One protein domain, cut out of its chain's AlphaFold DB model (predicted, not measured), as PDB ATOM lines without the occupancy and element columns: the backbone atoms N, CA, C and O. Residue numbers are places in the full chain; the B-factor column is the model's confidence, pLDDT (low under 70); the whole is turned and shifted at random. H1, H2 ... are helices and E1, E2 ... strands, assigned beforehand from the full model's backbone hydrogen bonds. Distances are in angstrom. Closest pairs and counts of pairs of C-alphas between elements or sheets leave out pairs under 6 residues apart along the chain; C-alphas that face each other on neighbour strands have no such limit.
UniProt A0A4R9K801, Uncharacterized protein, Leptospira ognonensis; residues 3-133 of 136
ATOM      1  N   GLU A   3     -32.468 -16.806  14.434       90.06
ATOM      2  CA  GLU A   3     -31.269 -17.153  15.190       90.06
ATOM      3  C   GLU A   3     -31.307 -18.631  15.550       90.06
ATOM      4  O   GLU A   3     -32.389 -19.204  15.693       90.06
ATOM      5  N   TYR A   4     -30.142 -19.237  15.756       92.38
ATOM      6  CA  TYR A   4     -30.064 -20.615  16.217       92.38
ATOM      7  C   TYR A   4     -29.136 -20.778  17.417       92.38
ATOM      8  O   TYR A   4     -28.266 -19.945  17.678       92.38
ATOM      9  N   TYR A   5     -29.337 -21.870  18.146       91.44
ATOM     10  CA  TYR A   5     -28.465 -22.321  19.223       91.44
ATOM     11  C   TYR A   5     -28.539 -23.845  19.371       91.44
ATOM     12  O   TYR A   5     -29.458 -24.497  18.869       91.44
ATOM     13  N   LEU A   6     -27.560 -24.421  20.068       90.88
ATOM     14  CA  LEU A   6     -27.524 -25.849  20.381       90.88
ATOM     15  C   LEU A   6     -27.952 -26.079  21.829       90.88
ATOM     16  O   LEU A   6     -27.499 -25.377  22.732       90.88
ATOM     17  N   LYS A   7     -28.802 -27.082  22.064       88.69
ATOM     18  CA  LYS A   7     -29.254 -27.471  23.410       88.69
ATOM     19  C   LYS A   7     -28.718 -28.855  23.766       88.69
ATOM     20  O   LYS A   7     -29.426 -29.860  23.753       88.69
ATOM     21  N   GLY A   8     -27.427 -28.898  24.078       87.25
ATOM     22  CA  GLY A   8     -26.688 -30.151  24.205       87.25
ATOM     23  C   GLY A   8     -26.375 -30.776  22.838       87.25
ATOM     24  O   GLY A   8     -26.590 -30.150  21.800       87.25
ATOM     25  N   PRO A   9     -25.857 -32.016  22.810       87.12
ATOM     26  CA  PRO A   9     -25.278 -32.588  21.597       87.12
ATOM     27  C   PRO A   9     -26.316 -32.945  20.533       87.12
ATOM     28  O   PRO A   9     -25.965 -33.028  19.365       87.12
ATOM     29  N   ASN A  10     -27.576 -33.162  20.913       91.00
ATOM     30  CA  ASN A  10     -28.592 -33.786  20.059       91.00
ATOM     31  C   ASN A  10     -29.745 -32.855  19.687       91.00
ATOM     32  O   ASN A  10     -30.730 -33.308  19.110       91.00
ATOM     33  N   ARG A  11     -29.655 -31.570  20.036       91.88
ATOM     34  CA  ARG A  11     -30.745 -30.624  19.807       91.88
ATOM     35  C   ARG A  11     -30.239 -29.364  19.151       91.88
ATOM     36  O   ARG A  11     -29.285 -28.745  19.624       91.88
ATOM     37  N   LEU A  12     -30.932 -28.988  18.093       92.19
ATOM     38  CA  LEU A  12     -30.739 -27.747  17.370       92.19
ATOM     39  C   LEU A  12     -32.025 -26.954  17.483       92.19
ATOM     40  O   LEU A  12     -33.085 -27.463  17.138       92.19
ATOM     41  N   VAL A  13     -31.929 -25.716  17.945       90.38
ATOM     42  CA  VAL A  13     -33.087 -24.838  18.030       90.38
ATOM     43  C   VAL A  13     -32.901 -23.682  17.071       90.38
ATOM     44  O   VAL A  13     -31.898 -22.978  17.141       90.38
ATOM     45  N   LEU A  14     -33.879 -23.484  16.193       89.62
ATOM     46  CA  LEU A  14     -33.996 -22.324  15.322       89.62
ATOM     47  C   LEU A  14     -35.183 -21.495  15.801       89.62
ATOM     48  O   LEU A  14     -36.287 -22.012  15.915       89.62
ATOM     49  N   ARG A  15     -34.984 -20.213  16.092       86.00
ATOM     50  CA  ARG A  15     -36.038 -19.344  16.621       86.00
ATOM     51  C   ARG A  15     -36.138 -18.039  15.860       86.00
ATOM     52  O   ARG A  15     -35.137 -17.456  15.447       86.00
ATOM     53  N   LYS A  16     -37.366 -17.555  15.729       81.56
ATOM     54  CA  LYS A  16     -37.685 -16.231  15.217       81.56
ATOM     55  C   LYS A  16     -37.853 -15.293  16.399       81.56
ATOM     56  O   LYS A  16     -38.773 -15.431  17.206       81.56
ATOM     57  N   VAL A  17     -36.924 -14.353  16.505       75.75
ATOM     58  CA  VAL A  17     -36.942 -13.308  17.526       75.75
ATOM     59  C   VAL A  17     -37.572 -12.059  16.914       75.75
ATOM     60  O   VAL A  17     -37.107 -11.558  15.879       75.75
ATOM     61  N   GLY A  18     -38.676 -11.622  17.517       69.56
ATOM     62  CA  GLY A  18     -39.390 -10.389  17.206       69.56
ATOM     63  C   GLY A  18     -38.899  -9.212  18.050       69.56
ATOM     64  O   GLY A  18     -37.803  -9.236  18.613       69.56
ATOM     65  N   GLU A  19     -39.716  -8.167  18.137       65.69
ATOM     66  CA  GLU A  19     -39.412  -6.986  18.948       65.69
ATOM     67  C   GLU A  19     -39.267  -7.337  20.439       65.69
ATOM     68  O   GLU A  19     -39.878  -8.288  20.938       65.69
ATOM     69  N   LEU A  20     -38.437  -6.565  21.155       66.00
ATOM     70  CA  LEU A  20     -38.174  -6.737  22.593       66.00
ATOM     71  C   LEU A  20     -37.666  -8.144  22.972       66.00
ATOM     72  O   LEU A  20     -37.948  -8.636  24.062       66.00
ATOM     73  N   SER A  21     -36.949  -8.806  22.061       64.38
ATOM     74  CA  SER A  21     -36.415 -10.163  22.244       64.38
ATOM     75  C   SER A  21     -37.475 -11.242  22.495       64.38
ATOM     76  O   SER A  21     -37.165 -12.319  23.006       64.38
ATOM     77  N   ARG A  22     -38.733 -10.992  22.109       67.00
ATOM     78  CA  ARG A  22     -39.798 -11.991  22.220       67.00
ATOM     79  C   ARG A  22     -39.629 -13.065  21.157       67.00
ATOM     80  O   ARG A  22     -39.489 -12.770  19.971       67.00
ATOM     81  N   ILE A  23     -39.688 -14.321  21.582       70.06
ATOM     82  CA  ILE A  23     -39.680 -15.465  20.671       70.06
ATOM     83  C   ILE A  23     -41.078 -15.584  20.060       70.06
ATOM     84  O   ILE A  23     -42.029 -15.928  20.761       70.06
ATOM     85  N   SER A  24     -41.213 -15.286  18.765       73.81
ATOM     86  CA  SER A  24     -42.491 -15.437  18.055       73.81
ATOM     87  C   SER A  24     -42.770 -16.902  17.739       73.81
ATOM     88  O   SER A  24     -43.892 -17.379  17.905       73.81
ATOM     89  N   SER A  25     -41.724 -17.613  17.320       76.81
ATOM     90  CA  SER A  25     -41.755 -19.039  17.039       76.81
ATOM     91  C   SER A  25     -40.372 -19.664  17.206       76.81
ATOM     92  O   SER A  25     -39.348 -18.983  17.112       76.81
ATOM     93  N   ALA A  26     -40.338 -20.959  17.498       83.00
ATOM     94  CA  ALA A  26     -39.122 -21.745  17.607       83.00
ATOM     95  C   ALA A  26     -39.357 -23.176  17.127       83.00
ATOM     96  O   ALA A  26     -40.417 -23.755  17.348       83.00
ATOM     97  N   LEU A  27     -38.339 -23.743  16.497       86.50
ATOM     98  CA  LEU A  27     -38.273 -25.123  16.059       86.50
ATOM     99  C   LEU A  27     -37.108 -25.796  16.746       86.50
ATOM    100  O   LEU A  27     -35.960 -25.400  16.563       86.50
ATOM    101  N   ASP A  28     -37.424 -26.806  17.537       89.69
ATOM    102  CA  ASP A  28     -36.473 -27.648  18.236       89.69
ATOM    103  C   ASP A  28     -36.396 -28.984  17.495       89.69
ATOM    104  O   ASP A  28     -37.331 -29.791  17.495       89.69
ATOM    105  N   PHE A  29     -35.282 -29.178  16.802       91.00
ATOM    106  CA  PHE A  29     -34.954 -30.398  16.089       91.00
ATOM    107  C   PHE A  29     -34.211 -31.323  17.048       91.00
ATOM    108  O   PHE A  29     -33.086 -31.032  17.461       91.00
ATOM    109  N   HIS A  30     -34.826 -32.456  17.382       93.69
ATOM    110  CA  HIS A  30     -34.218 -33.478  18.224       93.69
ATOM    111  C   HIS A  30     -33.693 -34.598  17.344       93.69
ATOM    112  O   HIS A  30     -34.462 -35.283  16.668       93.69
ATOM    113  N   PHE A  31     -32.390 -34.814  17.393       92.50
ATOM    114  CA  PHE A  31     -31.716 -35.865  16.652       92.50
ATOM    115  C   PHE A  31     -31.419 -37.055  17.561       92.50
ATOM    116  O   PHE A  31     -31.033 -36.899  18.720       92.50
ATOM    117  N   LYS A  32     -31.567 -38.259  17.019       92.50
ATOM    118  CA  LYS A  32     -31.009 -39.483  17.590       92.50
ATOM    119  C   LYS A  32     -29.928 -39.942  16.622       92.50
ATOM    120  O   LYS A  32     -30.238 -40.280  15.482       92.50
ATOM    121  N   GLU A  33     -28.673 -39.881  17.066       88.38
ATOM    122  CA  GLU A  33     -27.500 -40.044  16.195       88.38
ATOM    123  C   GLU A  33     -27.523 -38.990  15.067       88.38
ATOM    124  O   GLU A  33     -27.548 -37.792  15.357       88.38
ATOM    125  N   GLU A  34     -27.565 -39.416  13.802       90.50
ATOM    126  CA  GLU A  34     -27.656 -38.532  12.633       90.50
ATOM    127  C   GLU A  34     -29.091 -38.321  12.131       90.50
ATOM    128  O   GLU A  34     -29.301 -37.542  11.206       90.50
ATOM    129  N   SER A  35     -30.087 -38.987  12.722       88.44
ATOM    130  CA  SER A  35     -31.468 -38.969  12.224       88.44
ATOM    131  C   SER A  35     -32.361 -38.024  13.022       88.44
ATOM    132  O   SER A  35     -32.334 -38.018  14.255       88.44
ATOM    133  N   LEU A  36     -33.204 -37.255  12.327       88.12
ATOM    134  CA  LEU A  36     -34.241 -36.438  12.960       88.12
ATOM    135  C   LEU A  36     -35.295 -37.345  13.614       88.12
ATOM    136  O   LEU A  36     -35.974 -38.117  12.937       88.12
ATOM    137  N   PHE A  37     -35.419 -37.245  14.937       89.50
ATOM    138  CA  PHE A  37     -36.262 -38.106  15.764       89.50
ATOM    139  C   PHE A  37     -37.569 -37.415  16.169       89.50
ATOM    140  O   PHE A  37     -38.657 -37.946  15.928       89.50
ATOM    141  N   PHE A  38     -37.468 -36.191  16.699       87.44
ATOM    142  CA  PHE A  38     -38.619 -35.322  16.953       87.44
ATOM    143  C   PHE A  38     -38.428 -33.938  16.349       87.44
ATOM    144  O   PHE A  38     -37.313 -33.417  16.294       87.44
ATOM    145  N   LEU A  39     -39.550 -33.321  15.989       87.12
ATOM    146  CA  LEU A  39     -39.653 -31.885  15.773       87.12
ATOM    147  C   LEU A  39     -40.640 -31.318  16.786       87.12
ATOM    148  O   LEU A  39     -41.795 -31.745  16.828       87.12
ATOM    149  N   GLU A  40     -40.188 -30.370  17.599       86.38
ATOM    150  CA  GLU A  40     -41.065 -29.576  18.450       86.38
ATOM    151  C   GLU A  40     -41.147 -28.166  17.879       86.38
ATOM    152  O   GLU A  40     -40.140 -27.503  17.651       86.38
ATOM    153  N   TYR A  41     -42.367 -27.717  17.635       80.56
ATOM    154  CA  TYR A  41     -42.669 -26.375  17.198       80.56
ATOM    155  C   TYR A  41     -43.356 -25.624  18.322       80.56
ATOM    156  O   TYR A  41     -44.386 -26.058  18.836       80.56
ATOM    157  N   TYR A  42     -42.785 -24.486  18.675       76.56
ATOM    158  CA  TYR A  42     -43.390 -23.501  19.543       76.56
ATOM    159  C   TYR A  42     -43.790 -22.295  18.702       76.56
ATOM    160  O   TYR A  42     -42.975 -21.756  17.957       76.56
ATOM    161  N   SER A  43     -45.014 -21.820  18.872       68.44
ATOM    162  CA  SER A  43     -45.428 -20.509  18.385       68.44
ATOM    163  C   SER A  43     -46.342 -19.860  19.400       68.44
ATOM    164  O   SER A  43     -47.233 -20.509  19.948       68.44
ATOM    165  N   ALA A  44     -46.167 -18.555  19.604       59.72
ATOM    166  CA  ALA A  44     -47.073 -17.781  20.445       59.72
ATOM    167  C   ALA A  44     -48.537 -17.903  19.973       59.72
ATOM    168  O   ALA A  44     -49.450 -17.824  20.785       59.72
ATOM    169  N   ARG A  45     -48.767 -18.142  18.672       56.44
ATOM    170  CA  ARG A  45     -50.104 -18.274  18.076       56.44
ATOM    171  C   ARG A  45     -50.683 -19.688  18.155       56.44
ATOM    172  O   ARG A  45     -51.897 -19.831  18.231       56.44
ATOM    173  N   LEU A  46     -49.840 -20.716  18.060       55.53
ATOM    174  CA  LEU A  46     -50.279 -22.110  17.871       55.53
ATOM    175  C   LEU A  46     -49.974 -23.018  19.070       55.53
ATOM    176  O   LEU A  46     -50.427 -24.157  19.098       55.53
ATOM    177  N   GLY A  47     -49.252 -22.521  20.073       66.00
ATOM    178  CA  GLY A  47     -48.836 -23.305  21.230       66.00
ATOM    179  C   GLY A  47     -47.657 -24.215  20.915       66.00
ATOM    180  O   GLY A  47     -46.752 -23.817  20.182       66.00
ATOM    181  N   ILE A  48     -47.635 -25.401  21.524       74.38
ATOM    182  CA  ILE A  48     -46.568 -26.387  21.318       74.38
ATOM    183  C   ILE A  48     -47.126 -27.575  20.558       74.38
ATOM    184  O   ILE A  48     -48.061 -28.221  21.027       74.38
ATOM    185  N   VAL A  49     -46.502 -27.904  19.433       75.81
ATOM    186  CA  VAL A  49     -46.771 -29.118  18.663       75.81
ATOM    187  C   VAL A  49     -45.501 -29.954  18.612       75.81
ATOM    188  O   VAL A  49     -44.424 -29.451  18.318       75.81
ATOM    189  N   LYS A  50     -45.627 -31.245  18.889       81.06
ATOM    190  CA  LYS A  50     -44.560 -32.236  18.836       81.06
ATOM    191  C   LYS A  50     -44.912 -33.312  17.828       81.06
ATOM    192  O   LYS A  50     -45.963 -33.945  17.926       81.06
ATOM    193  N   ILE A  51     -43.985 -33.556  16.913       80.38
ATOM    194  CA  ILE A  51     -44.082 -34.583  15.883       80.38
ATOM    195  C   ILE A  51     -43.033 -35.650  16.177       80.38
ATOM    196  O   ILE A  51     -41.841 -35.351  16.247       80.38
ATOM    197  N   ASN A  52     -43.476 -36.896  16.345       83.69
ATOM    198  CA  ASN A  52     -42.610 -38.067  16.426       83.69
ATOM    199  C   ASN A  52     -42.509 -38.728  15.049       83.69
ATOM    200  O   ASN A  52     -43.500 -39.255  14.541       83.69
ATOM    201  N   PHE A  53     -41.316 -38.733  14.453       81.81
ATOM    202  CA  PHE A  53     -41.110 -39.330  13.132       81.81
ATOM    203  C   PHE A  53     -40.970 -40.858  13.158       81.81
ATOM    204  O   PHE A  53     -41.181 -41.493  12.118       81.81
ATOM    205  N   GLU A  54     -40.638 -41.443  14.314       83.31
ATOM    206  CA  GLU A  54     -40.567 -42.893  14.530       83.31
ATOM    207  C   GLU A  54     -41.968 -43.474  14.740       83.31
ATOM    208  O   GLU A  54     -42.405 -44.327  13.970       83.31
ATOM    209  N   THR A  55     -42.711 -42.971  15.733       81.44
ATOM    210  CA  THR A  55     -44.059 -43.481  16.046       81.44
ATOM    211  C   THR A  55     -45.146 -42.910  15.142       81.44
ATOM    212  O   THR A  55     -46.286 -43.374  15.195       81.44
ATOM    213  N   LYS A  56     -44.819 -41.907  14.314       73.06
ATOM    214  CA  LYS A  56     -45.778 -41.156  13.488       73.06
ATOM    215  C   LYS A  56     -46.921 -40.585  14.332       73.06
ATOM    216  O   LYS A  56     -48.081 -40.638  13.932       73.06
ATOM    217  N   GLN A  57     -46.617 -40.087  15.524       70.12
ATOM    218  CA  GLN A  57     -47.599 -39.467  16.413       70.12
ATOM    219  C   GLN A  57     -47.426 -37.956  16.428       70.12
ATOM    220  O   GLN A  57     -46.304 -37.448  16.363       70.12
ATOM    221  N   ILE A  58     -48.549 -37.257  16.561       69.94
ATOM    222  CA  ILE A  58     -48.588 -35.828  16.837       69.94
ATOM    223  C   ILE A  58     -49.192 -35.643  18.222       69.94
ATOM    224  O   ILE A  58     -50.225 -36.228  18.555       69.94
ATOM    225  N   SER A  59     -48.532 -34.822  19.024       70.94
ATOM    226  CA  SER A  59     -49.026 -34.408  20.333       70.94
ATOM    227  C   SER A  59     -48.815 -32.913  20.505       70.94
ATOM    228  O   SER A  59     -47.853 -32.376  19.966       70.94
ATOM    229  N   GLY A  60     -49.672 -32.221  21.240       67.25
ATOM    230  CA  GLY A  60     -49.481 -30.796  21.462       67.25
ATOM    231  C   GLY A  60     -50.540 -30.164  22.342       67.25
ATOM    232  O   GLY A  60     -51.519 -30.807  22.702       67.25
ATOM    233  N   ASN A  61     -50.326 -28.890  22.650       63.94
ATOM    234  CA  ASN A  61     -51.275 -28.025  23.334       63.94
ATOM    235  C   ASN A  61     -51.421 -26.749  22.501       63.94
ATOM    236  O   ASN A  61     -50.422 -26.056  22.297       63.94
ATOM    237  N   THR A  62     -52.625 -26.435  22.025       54.81
ATOM    238  CA  THR A  62     -52.910 -25.159  21.343       54.81
ATOM    239  C   THR A  62     -53.377 -24.109  22.342       54.81
ATOM    240  O   THR A  62     -54.090 -24.438  23.287       54.81
ATOM    241  N   TRP A  63     -53.009 -22.841  22.134       52.72
ATOM    242  CA  TRP A  63     -53.637 -21.729  22.854       52.72
ATOM    243  C   TRP A  63     -54.960 -21.382  22.174       52.72
ATOM    244  O   TRP A  63     -54.997 -21.149  20.964       52.72
ATOM    245  N   GLU A  64     -56.047 -21.354  22.939       41.12
ATOM    246  CA  GLU A  64     -57.292 -20.757  22.469       41.12
ATOM    247  C   GLU A  64     -57.168 -19.230  22.407       41.12
ATOM    248  O   GLU A  64     -56.627 -18.617  23.319       41.12
ATOM    249  N   THR A  65     -57.691 -18.675  21.308       45.69
ATOM    250  CA  THR A  65     -57.912 -17.259  20.949       45.69
ATOM    251  C   THR A  65     -56.731 -16.269  21.035       45.69
ATOM    252  O   THR A  65     -55.886 -16.257  21.928       45.69
ATOM    253  N   LEU A  66     -56.683 -15.372  20.040       38.66
ATOM    254  CA  LEU A  66     -55.627 -14.369  19.833       38.66
ATOM    255  C   LEU A  66     -55.434 -13.434  21.048       38.66
ATOM    256  O   LEU A  66     -54.313 -13.009  21.325       38.66
ATOM    257  N   GLU A  67     -56.516 -13.140  21.775       40.12
ATOM    258  CA  GLU A  67     -56.518 -12.271  22.961       40.12
ATOM    259  C   GLU A  67     -55.775 -12.898  24.153       40.12
ATOM    260  O   GLU A  67     -55.046 -12.206  24.865       40.12
ATOM    261  N   VAL A  68     -55.874 -14.219  24.338       41.09
ATOM    262  CA  VAL A  68     -55.219 -14.922  25.454       41.09
ATOM    263  C   VAL A  68     -53.717 -15.075  25.192       41.09
ATOM    264  O   VAL A  68     -52.912 -14.796  26.085       41.09
ATOM    265  N   ALA A  69     -53.323 -15.400  23.955       38.28
ATOM    266  CA  ALA A  69     -51.922 -15.511  23.531       38.28
ATOM    267  C   ALA A  69     -51.116 -14.210  23.733       38.28
ATOM    268  O   ALA A  69     -49.946 -14.242  24.125       38.28
ATOM    269  N   GLN A  70     -51.741 -13.049  23.507       37.22
ATOM    270  CA  GLN A  70     -51.103 -11.748  23.729       37.22
ATOM    271  C   GLN A  70     -50.915 -11.441  25.222       37.22
ATOM    272  O   GLN A  70     -49.865 -10.911  25.601       37.22
ATOM    273  N   SER A  71     -51.864 -11.843  26.076       34.34
ATOM    274  CA  SER A  71     -51.759 -11.679  27.532       34.34
ATOM    275  C   SER A  71     -50.692 -12.592  28.164       34.34
ATOM    276  O   SER A  71     -49.935 -12.160  29.033       34.34
ATOM    277  N   ALA A  72     -50.547 -13.827  27.664       32.91
ATOM    278  CA  ALA A  72     -49.594 -14.817  28.168       32.91
ATOM    279  C   ALA A  72     -48.135 -14.525  27.771       32.91
ATOM    280  O   ALA A  72     -47.212 -15.001  28.428       32.91
ATOM    281  N   SER A  73     -47.897 -13.674  26.762       34.69
ATOM    282  CA  SER A  73     -46.544 -13.241  26.368       34.69
ATOM    283  C   SER A  73     -45.772 -12.488  27.467       34.69
ATOM    284  O   SER A  73     -44.558 -12.322  27.354       34.69
ATOM    285  N   TYR A  74     -46.458 -12.061  28.535       33.66
ATOM    286  CA  TYR A  74     -45.864 -11.405  29.701       33.66
ATOM    287  C   TYR A  74     -45.579 -12.343  30.884       33.66
ATOM    288  O   TYR A  74     -44.902 -11.928  31.822       33.66
ATOM    289  N   THR A  75     -46.039 -13.598  30.853       30.38
ATOM    290  CA  THR A  75     -45.994 -14.478  32.029       30.38
ATOM    291  C   THR A  75     -45.447 -15.848  31.644       30.38
ATOM    292  O   THR A  75     -46.073 -16.592  30.900       30.38
ATOM    293  N   ASN A  76     -44.245 -16.151  32.140       34.66
ATOM    294  CA  ASN A  76     -43.565 -17.450  32.125       34.66
ATOM    295  C   ASN A  76     -44.471 -18.670  31.861       34.66
ATOM    296  O   ASN A  76     -45.371 -18.916  32.653       34.66
ATOM    297  N   TYR A  77     -44.156 -19.452  30.815       36.84
ATOM    298  CA  TYR A  77     -44.288 -20.923  30.687       36.84
ATOM    299  C   TYR A  77     -45.493 -21.659  31.332       36.84
ATOM    300  O   TYR A  77     -45.400 -22.859  31.589       36.84
ATOM    301  N   HIS A  78     -46.634 -21.017  31.580       35.91
ATOM    302  CA  HIS A  78     -47.764 -21.650  32.263       35.91
ATOM    303  C   HIS A  78     -48.958 -21.832  31.331       35.91
ATOM    304  O   HIS A  78     -49.724 -20.917  31.056       35.91
ATOM    305  N   TYR A  79     -49.040 -23.067  30.843       43.03
ATOM    306  CA  TYR A  79     -49.968 -23.641  29.879       43.03
ATOM    307  C   TYR A  79     -51.452 -23.505  30.250       43.03
ATOM    308  O   TYR A  79     -51.886 -24.019  31.280       43.03
ATOM    309  N   THR A  80     -52.254 -22.983  29.325       35.06
ATOM    310  CA  THR A  80     -53.667 -23.359  29.171       35.06
ATOM    311  C   THR A  80     -53.879 -23.739  27.712       35.06
ATOM    312  O   THR A  80     -53.712 -22.892  26.838       35.06
ATOM    313  N   GLY A  81     -54.190 -25.004  27.423       36.12
ATOM    314  CA  GLY A  81     -54.382 -25.429  26.040       36.12
ATOM    315  C   GLY A  81     -55.228 -26.680  25.863       36.12
ATOM    316  O   GLY A  81     -55.346 -27.500  26.773       36.12
ATOM    317  N   PHE A  82     -55.809 -26.802  24.669       41.38
ATOM    318  CA  PHE A  82     -56.503 -28.004  24.210       41.38
ATOM    319  C   PHE A  82     -55.468 -29.051  23.813       41.38
ATOM    320  O   PHE A  82     -54.548 -28.768  23.042       41.38
ATOM    321  N   LEU A  83     -55.622 -30.261  24.346       44.47
ATOM    322  CA  LEU A  83     -54.721 -31.379  24.102       44.47
ATOM    323  C   LEU A  83     -54.946 -31.921  22.681       44.47
ATOM    324  O   LEU A  83     -55.938 -32.597  22.412       44.47
ATOM    325  N   LEU A  84     -54.016 -31.647  21.768       52.53
ATOM    326  CA  LEU A  84     -53.949 -32.324  20.478       52.53
ATOM    327  C   LEU A  84     -53.279 -33.683  20.689       52.53
ATOM    328  O   LEU A  84     -52.104 -33.749  21.047       52.53
ATOM    329  N   GLN A  85     -54.010 -34.772  20.461       56.09
ATOM    330  CA  GLN A  85     -53.453 -36.124  20.373       56.09
ATOM    331  C   GLN A  85     -53.967 -36.795  19.105       56.09
ATOM    332  O   GLN A  85     -55.171 -36.827  18.860       56.09
ATOM    333  N   GLY A  86     -53.059 -37.337  18.295       57.06
ATOM    334  CA  GLY A  86     -53.439 -38.015  17.062       57.06
ATOM    335  C   GLY A  86     -52.289 -38.738  16.368       57.06
ATOM    336  O   GLY A  86     -51.127 -38.677  16.777       57.06
ATOM    337  N   HIS A  87     -52.630 -39.432  15.286       50.09
ATOM    338  CA  HIS A  87     -51.659 -40.024  14.373       50.09
ATOM    339  C   HIS A  87     -51.308 -39.032  13.261       50.09
ATOM    340  O   HIS A  87     -52.156 -38.275  12.795       50.09
ATOM    341  N   LEU A  88     -50.052 -39.059  12.824       51.88
ATOM    342  CA  LEU A  88     -49.545 -38.305  11.686       51.88
ATOM    343  C   LEU A  88     -50.143 -38.893  10.402       51.88
ATOM    344  O   LEU A  88     -49.588 -39.819   9.809       51.88
ATOM    345  N   THR A  89     -51.307 -38.382  10.008       51.50
ATOM    346  CA  THR A  89     -51.878 -38.595   8.674       51.50
ATOM    347  C   THR A  89     -51.159 -37.692   7.668       51.50
ATOM    348  O   THR A  89     -50.603 -36.666   8.059       51.50
ATOM    349  N   GLU A  90     -51.148 -38.045   6.378       50.19
ATOM    350  CA  GLU A  90     -50.487 -37.207   5.354       50.19
ATOM    351  C   GLU A  90     -51.070 -35.782   5.314       50.19
ATOM    352  O   GLU A  90     -50.316 -34.820   5.236       50.19
ATOM    353  N   VAL A  91     -52.384 -35.630   5.517       51.94
ATOM    354  CA  VAL A  91     -53.058 -34.319   5.575       51.94
ATOM    355  C   VAL A  91     -52.617 -33.497   6.795       51.94
ATOM    356  O   VAL A  91     -52.234 -32.341   6.657       51.94
ATOM    357  N   ALA A  92     -52.596 -34.091   7.996       48.50
ATOM    358  CA  ALA A  92     -52.181 -33.386   9.217       48.50
ATOM    359  C   ALA A  92     -50.685 -33.024   9.201       48.50
ATOM    360  O   ALA A  92     -50.270 -31.996   9.734       48.50
ATOM    361  N   LYS A  93     -49.872 -33.882   8.577       51.59
ATOM    362  CA  LYS A  93     -48.453 -33.643   8.325       51.59
ATOM    363  C   LYS A  93     -48.259 -32.429   7.424       51.59
ATOM    364  O   LYS A  93     -47.461 -31.572   7.777       51.59
ATOM    365  N   GLU A  94     -48.982 -32.344   6.309       51.59
ATOM    366  CA  GLU A  94     -48.903 -31.206   5.389       51.59
ATOM    367  C   GLU A  94     -49.364 -29.907   6.055       51.59
ATOM    368  O   GLU A  94     -48.636 -28.925   6.009       51.59
ATOM    369  N   GLU A  95     -50.491 -29.890   6.768       54.75
ATOM    370  CA  GLU A  95     -51.004 -28.662   7.397       54.75
ATOM    371  C   GLU A  95     -50.095 -28.118   8.511       54.75
ATOM    372  O   GLU A  95     -49.842 -26.911   8.584       54.75
ATOM    373  N   ILE A  96     -49.570 -28.997   9.373       57.09
ATOM    374  CA  ILE A  96     -48.670 -28.593  10.460       57.09
ATOM    375  C   ILE A  96     -47.318 -28.174   9.895       57.09
ATOM    376  O   ILE A  96     -46.791 -27.145  10.308       57.09
ATOM    377  N   LEU A  97     -46.763 -28.934   8.946       56.28
ATOM    378  CA  LEU A  97     -45.495 -28.578   8.320       56.28
ATOM    379  C   LEU A  97     -45.624 -27.260   7.558       56.28
ATOM    380  O   LEU A  97     -44.809 -26.380   7.798       56.28
ATOM    381  N   VAL A  98     -46.671 -27.056   6.756       61.56
ATOM    382  CA  VAL A  98     -46.914 -25.783   6.058       61.56
ATOM    383  C   VAL A  98     -46.948 -24.620   7.049       61.56
ATOM    384  O   VAL A  98     -46.237 -23.644   6.845       61.56
ATOM    385  N   LYS A  99     -47.673 -24.724   8.170       59.75
ATOM    386  CA  LYS A  99     -47.726 -23.637   9.169       59.75
ATOM    387  C   LYS A  99     -46.403 -23.408   9.900       59.75
ATOM    388  O   LYS A  99     -46.058 -22.270  10.206       59.75
ATOM    389  N   VAL A 100     -45.670 -24.479  10.182       60.56
ATOM    390  CA  VAL A 100     -44.331 -24.445  10.786       60.56
ATOM    391  C   VAL A 100     -43.310 -23.787   9.849       60.56
ATOM    392  O   VAL A 100     -42.447 -23.027  10.288       60.56
ATOM    393  N   ILE A 101     -43.410 -24.092   8.561       62.53
ATOM    394  CA  ILE A 101     -42.481 -23.671   7.514       62.53
ATOM    395  C   ILE A 101     -42.790 -22.251   7.041       62.53
ATOM    396  O   ILE A 101     -41.856 -21.475   6.852       62.53
ATOM    397  N   GLU A 102     -44.067 -21.878   6.914       64.94
ATOM    398  CA  GLU A 102     -44.504 -20.499   6.644       64.94
ATOM    399  C   GLU A 102     -43.922 -19.525   7.681       64.94
ATOM    400  O   GLU A 102     -43.470 -18.436   7.331       64.94
ATOM    401  N   ASP A 103     -43.871 -19.921   8.957       63.19
ATOM    402  CA  ASP A 103     -43.327 -19.072  10.022       63.19
ATOM    403  C   ASP A 103     -41.804 -18.864   9.904       63.19
ATOM    404  O   ASP A 103     -41.296 -17.791  10.272       63.19
ATOM    405  N   LEU A 104     -41.090 -19.864   9.372       68.25
ATOM    406  CA  LEU A 104     -39.657 -19.808   9.074       68.25
ATOM    407  C   LEU A 104     -39.322 -19.065   7.781       68.25
ATOM    408  O   LEU A 104     -38.243 -18.480   7.706       68.25
ATOM    409  N   ASP A 105     -40.199 -19.127   6.780       76.12
ATOM    410  CA  ASP A 105     -39.928 -18.656   5.419       76.12
ATOM    411  C   ASP A 105     -38.626 -19.267   4.839       76.12
ATOM    412  O   ASP A 105     -37.757 -18.587   4.285       76.12
ATOM    413  N   ASP A 106     -38.435 -20.584   5.034       81.50
ATOM    414  CA  ASP A 106     -37.271 -21.322   4.524       81.50
ATOM    415  C   ASP A 106     -37.626 -22.690   3.916       81.50
ATOM    416  O   ASP A 106     -37.633 -23.729   4.587       81.50
ATOM    417  N   LEU A 107     -37.806 -22.688   2.592       80.44
ATOM    418  CA  LEU A 107     -38.069 -23.878   1.775       80.44
ATOM    419  C   LEU A 107     -36.962 -24.943   1.855       80.44
ATOM    420  O   LEU A 107     -37.200 -26.121   1.577       80.44
ATOM    421  N   LYS A 108     -35.720 -24.577   2.189       85.00
ATOM    422  CA  LYS A 108     -34.641 -25.563   2.304       85.00
ATOM    423  C   LYS A 108     -34.760 -26.345   3.606       85.00
ATOM    424  O   LYS A 108     -34.611 -27.563   3.563       85.00
ATOM    425  N   ILE A 109     -35.098 -25.695   4.722       84.19
ATOM    426  CA  ILE A 109     -35.364 -26.402   5.988       84.19
ATOM    427  C   ILE A 109     -36.555 -27.339   5.839       84.19
ATOM    428  O   ILE A 109     -36.461 -28.495   6.247       84.19
ATOM    429  N   GLU A 110     -37.635 -26.876   5.208       81.00
ATOM    430  CA  GLU A 110     -38.784 -27.719   4.863       81.00
ATOM    431  C   GLU A 110     -38.347 -29.016   4.188       81.00
ATOM    432  O   GLU A 110     -38.627 -30.116   4.669       81.00
ATOM    433  N   ASN A 111     -37.597 -28.885   3.094       81.06
ATOM    434  CA  ASN A 111     -37.130 -30.028   2.329       81.06
ATOM    435  C   ASN A 111     -36.244 -30.958   3.164       81.06
ATOM    436  O   ASN A 111     -36.337 -32.175   3.022       81.06
ATOM    437  N   MET A 112     -35.402 -30.407   4.037       87.50
ATOM    438  CA  MET A 112     -34.530 -31.189   4.915       87.50
ATOM    439  C   MET A 112     -35.326 -31.965   5.974       87.50
ATOM    440  O   MET A 112     -35.007 -33.124   6.240       87.50
ATOM    441  N   VAL A 113     -36.395 -31.383   6.531       84.31
ATOM    442  CA  VAL A 113     -37.316 -32.077   7.451       84.31
ATOM    443  C   VAL A 113     -38.052 -33.197   6.721       84.31
ATOM    444  O   VAL A 113     -38.054 -34.338   7.182       84.31
ATOM    445  N   LEU A 114     -38.631 -32.894   5.556       78.81
ATOM    446  CA  LEU A 114     -39.395 -33.853   4.755       78.81
ATOM    447  C   LEU A 114     -38.540 -35.043   4.304       78.81
ATOM    448  O   LEU A 114     -38.987 -36.189   4.378       78.81
ATOM    449  N   LYS A 115     -37.301 -34.783   3.874       84.00
ATOM    450  CA  LYS A 115     -36.357 -35.809   3.410       84.00
ATOM    451  C   LYS A 115     -35.595 -36.502   4.535       84.00
ATOM    452  O   LYS A 115     -34.858 -37.440   4.250       84.00
ATOM    453  N   ARG A 116     -35.777 -36.075   5.792       83.12
ATOM    454  CA  ARG A 116     -35.041 -36.585   6.961       83.12
ATOM    455  C   ARG A 116     -33.524 -36.494   6.756       83.12
ATOM    456  O   ARG A 116     -32.803 -37.460   6.990       83.12
ATOM    457  N   SER A 117     -33.067 -35.328   6.295       87.19
ATOM    458  CA  SER A 117     -31.643 -35.017   6.151       87.19
ATOM    459  C   SER A 117     -30.880 -35.270   7.447       87.19
ATOM    460  O   SER A 117     -31.438 -35.199   8.547       87.19
ATOM    461  N   THR A 118     -29.582 -35.535   7.310       92.00
ATOM    462  CA  THR A 118     -28.740 -35.828   8.468       92.00
ATOM    463  C   THR A 118     -28.584 -34.602   9.362       92.00
ATOM    464  O   THR A 118     -28.645 -33.453   8.911       92.00
ATOM    465  N   LYS A 119     -28.324 -34.833  10.648       92.38
ATOM    466  CA  LYS A 119     -27.964 -33.771  11.594       92.38
ATOM    467  C   LYS A 119     -26.804 -32.922  11.068       92.38
ATOM    468  O   LYS A 119     -26.856 -31.694  11.148       92.38
ATOM    469  N   THR A 120     -25.781 -33.568  10.513       93.56
ATOM    470  CA  THR A 120     -24.619 -32.893   9.921       93.56
ATOM    471  C   THR A 120     -25.023 -31.929   8.802       93.56
ATOM    472  O   THR A 120     -24.572 -30.779   8.780       93.56
ATOM    473  N   GLU A 121     -25.922 -32.345   7.908       92.81
ATOM    474  CA  GLU A 121     -26.460 -31.473   6.860       92.81
ATOM    475  C   GLU A 121     -27.247 -30.294   7.447       92.81
ATOM    476  O   GLU A 121     -27.031 -29.152   7.034       92.81
ATOM    477  N   PHE A 122     -28.119 -30.547   8.434       91.81
ATOM    478  CA  PHE A 122     -28.891 -29.511   9.135       91.81
ATOM    479  C   PHE A 122     -27.991 -28.439   9.737       91.81
ATOM    480  O   PHE A 122     -28.190 -27.249   9.486       91.81
ATOM    481  N   LEU A 123     -26.979 -28.856  10.496       92.00
ATOM    482  CA  LEU A 123     -26.042 -27.945  11.147       92.00
ATOM    483  C   LEU A 123     -25.218 -27.157  10.134       92.00
ATOM    484  O   LEU A 123     -25.054 -25.948  10.295       92.00
ATOM    485  N   THR A 124     -24.747 -27.809   9.070       94.50
ATOM    486  CA  THR A 124     -24.000 -27.139   7.998       94.50
ATOM    487  C   THR A 124     -24.848 -26.045   7.356       94.50
ATOM    488  O   THR A 124     -24.393 -24.914   7.191       94.50
ATOM    489  N   TYR A 125     -26.108 -26.345   7.041       94.06
ATOM    490  CA  TYR A 125     -26.991 -25.356   6.445       94.06
ATOM    491  C   TYR A 125     -27.312 -24.208   7.406       94.06
ATOM    492  O   TYR A 125     -27.127 -23.042   7.056       94.06
ATOM    493  N   ILE A 126     -27.751 -24.527   8.625       91.56
ATOM    494  CA  ILE A 126     -28.196 -23.522   9.591       91.56
ATOM    495  C   ILE A 126     -27.049 -22.597  10.001       91.56
ATOM    496  O   ILE A 126     -27.233 -21.381  10.022       91.56
ATOM    497  N   SER A 127     -25.853 -23.144  10.229       92.12
ATOM    498  CA  SER A 127     -24.663 -22.347  10.551       92.12
ATOM    499  C   SER A 127     -24.219 -21.422   9.414       92.12
ATOM    500  O   SER A 127     -23.673 -20.356   9.687       92.12
ATOM    501  N   SER A 128     -24.492 -21.786   8.156       93.44
ATOM    502  CA  SER A 128     -24.185 -20.947   6.990       93.44
ATOM    503  C   SER A 128     -25.163 -19.788   6.771       93.44
ATOM    504  O   SER A 128     -24.822 -18.829   6.079       93.44
ATOM    505  N   LYS A 129     -26.381 -19.873   7.324       90.88
ATOM    506  CA  LYS A 129     -27.483 -18.944   7.020       90.88
ATOM    507  C   LYS A 129     -27.907 -18.077   8.201       90.88
ATOM    508  O   LYS A 129     -28.298 -16.930   7.997       90.88
ATOM    509  N   TYR A 130     -27.861 -18.608   9.417       91.06
ATOM    510  CA  TYR A 130     -28.424 -17.956  10.595       91.06
ATOM    511  C   TYR A 130     -27.354 -17.562  11.601       91.06
ATOM    512  O   TYR A 130     -26.253 -18.109  11.632       91.06
ATOM    513  N   ARG A 131     -27.694 -16.606  12.464       90.62
ATOM    514  CA  ARG A 131     -26.804 -16.155  13.530       90.62
ATOM    515  C   ARG A 131     -26.812 -17.157  14.685       90.62
ATOM    516  O   ARG A 131     -27.879 -17.467  15.215       90.62
ATOM    517  N   LEU A 132     -25.626 -17.608  15.096       90.81
ATOM    518  CA  LEU A 132     -25.454 -18.373  16.330       90.81
ATOM    519  C   LEU A 132     -25.653 -17.452  17.537       90.81
ATOM    520  O   LEU A 132     -25.101 -16.350  17.588       90.81
ATOM    521  N   THR A 133     -26.413 -17.927  18.514       87.00
ATOM    522  CA  THR A 133     -26.586 -17.267  19.807       87.00
ATOM    523  C   THR A 133     -26.313 -18.252  20.930       87.00
ATOM    524  O   THR A 133     -26.644 -19.432  20.825       87.00
TER     525      THR A 133
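What this domain is: This is residues 3 to 133 of the 136 residues of an uncharacterized protein of Leptospira ognonensis (UniProt A0A4R9K801). A twisted sheet of seven antiparallel strands makes a broad wall, with H2 and H4 over one face and no named helix over the other, while H3 only grazes the sheet. H2 crosses over E4 to E6, H4 runs along E2 and E3, H3 sits between these two helices, and small H1 lies past the strand ends, off the sheet. The printed part has 131 residues, with four named helices and seven named strands in the order E1 E2 E3 E4 E5 E6 H1 E7 H2 H3 H4, which is also the strands' order across the sheet. The class is mixed, helices and strands. The whole is compact, with a radius of gyration of the C-alphas of 14.6 A, and spans 39 by 35 by 25 A.

How they stand to each other: Start at edge strand E1, residues 3 to 6, and go on to E2, residues 11 to 17, its hairpin partner at 157 degrees; N 5 and O 13 are 3.0 A apart, within hydrogen-bond range. E3, residues 23 to 32, forms the next hairpin with E2, where N 14 and O 27 are 2.9 A apart. Then comes E4, residues 35 to 43, with N 28 and O 40 at 2.8 A across its hairpin with E3. E5, residues 47 to 52, forms a hairpin with E4, with N 41 and O 49 at 2.8 A. E6, residues 57 to 62, forms a hairpin with E5, with N 50 and O 59 at 2.7 A. E1 to E6 are a meander, each strand the antiparallel neighbour of the one before. H1, residues 66 to 72, is not on the sheet and touches no helix. Edge strand E7, residues 82 to 87, is antiparallel to E6 at 165 degrees, with N 60 and O 84 at 2.9 A. H2, residues 90 to 104, is on the sheet at a height of 9.4 A; it runs across the strands, at 65 degrees to E4 on the local plane, and its closest C-alphas to E4 are those of Val 100 and Tyr 41, 6.9 A apart. H3, residues 107 to 115, forms a helical hairpin with H2: residues 97 to 101 of H2 touch it, closest at the C-alphas of Ile 101 and Glu 110, 6.1 A, with a shallow tilt of 33 degrees, only just short of steep, opposite ways. H3 only grazes the sheet, with residues 112 to 115. H4, residues 119 to 129, is on the sheet at a height of 9.2 A, along the strands at 17 degrees to E2 on the local plane; with H2 it gives two layers, helices on one face of a sheet. H3 and H4 are close but not clearly touching, the C-alphas of Met 112 and Phe 122 being 7.2 A apart. Every O i to N i+4 pair is within hydrogen-bond range in H1, H3 and H4; in H2, 10 of 11 are.

Where its parts are: Find C-alpha 3 at (-31.269, -17.153, 15.190), where E1 begins. From first to last C-alpha, E2 measures 18.5 A, E3 25.7 A and E4 24.0 A. Look for C-alpha 90 at (-50.487, -37.207, 5.354); from there H2 runs 20.8 A. H4 covers 15.5 A and ends at C-alpha 129, (-27.483, -18.944, 7.020). After it, residues 131 to 132 pair in parallel with residues 3 to 4 of E1.

The domain as a whole: The C-alphas of Glu 33 and Glu 67 are the two farthest apart, 40.7 A. The printed part has no cut and no long link; H1 to E7 is short, with 9 residues between. The mean pLDDT of the printed part is 71.2, and 56 residues are under 70, among them residues 60 to 104.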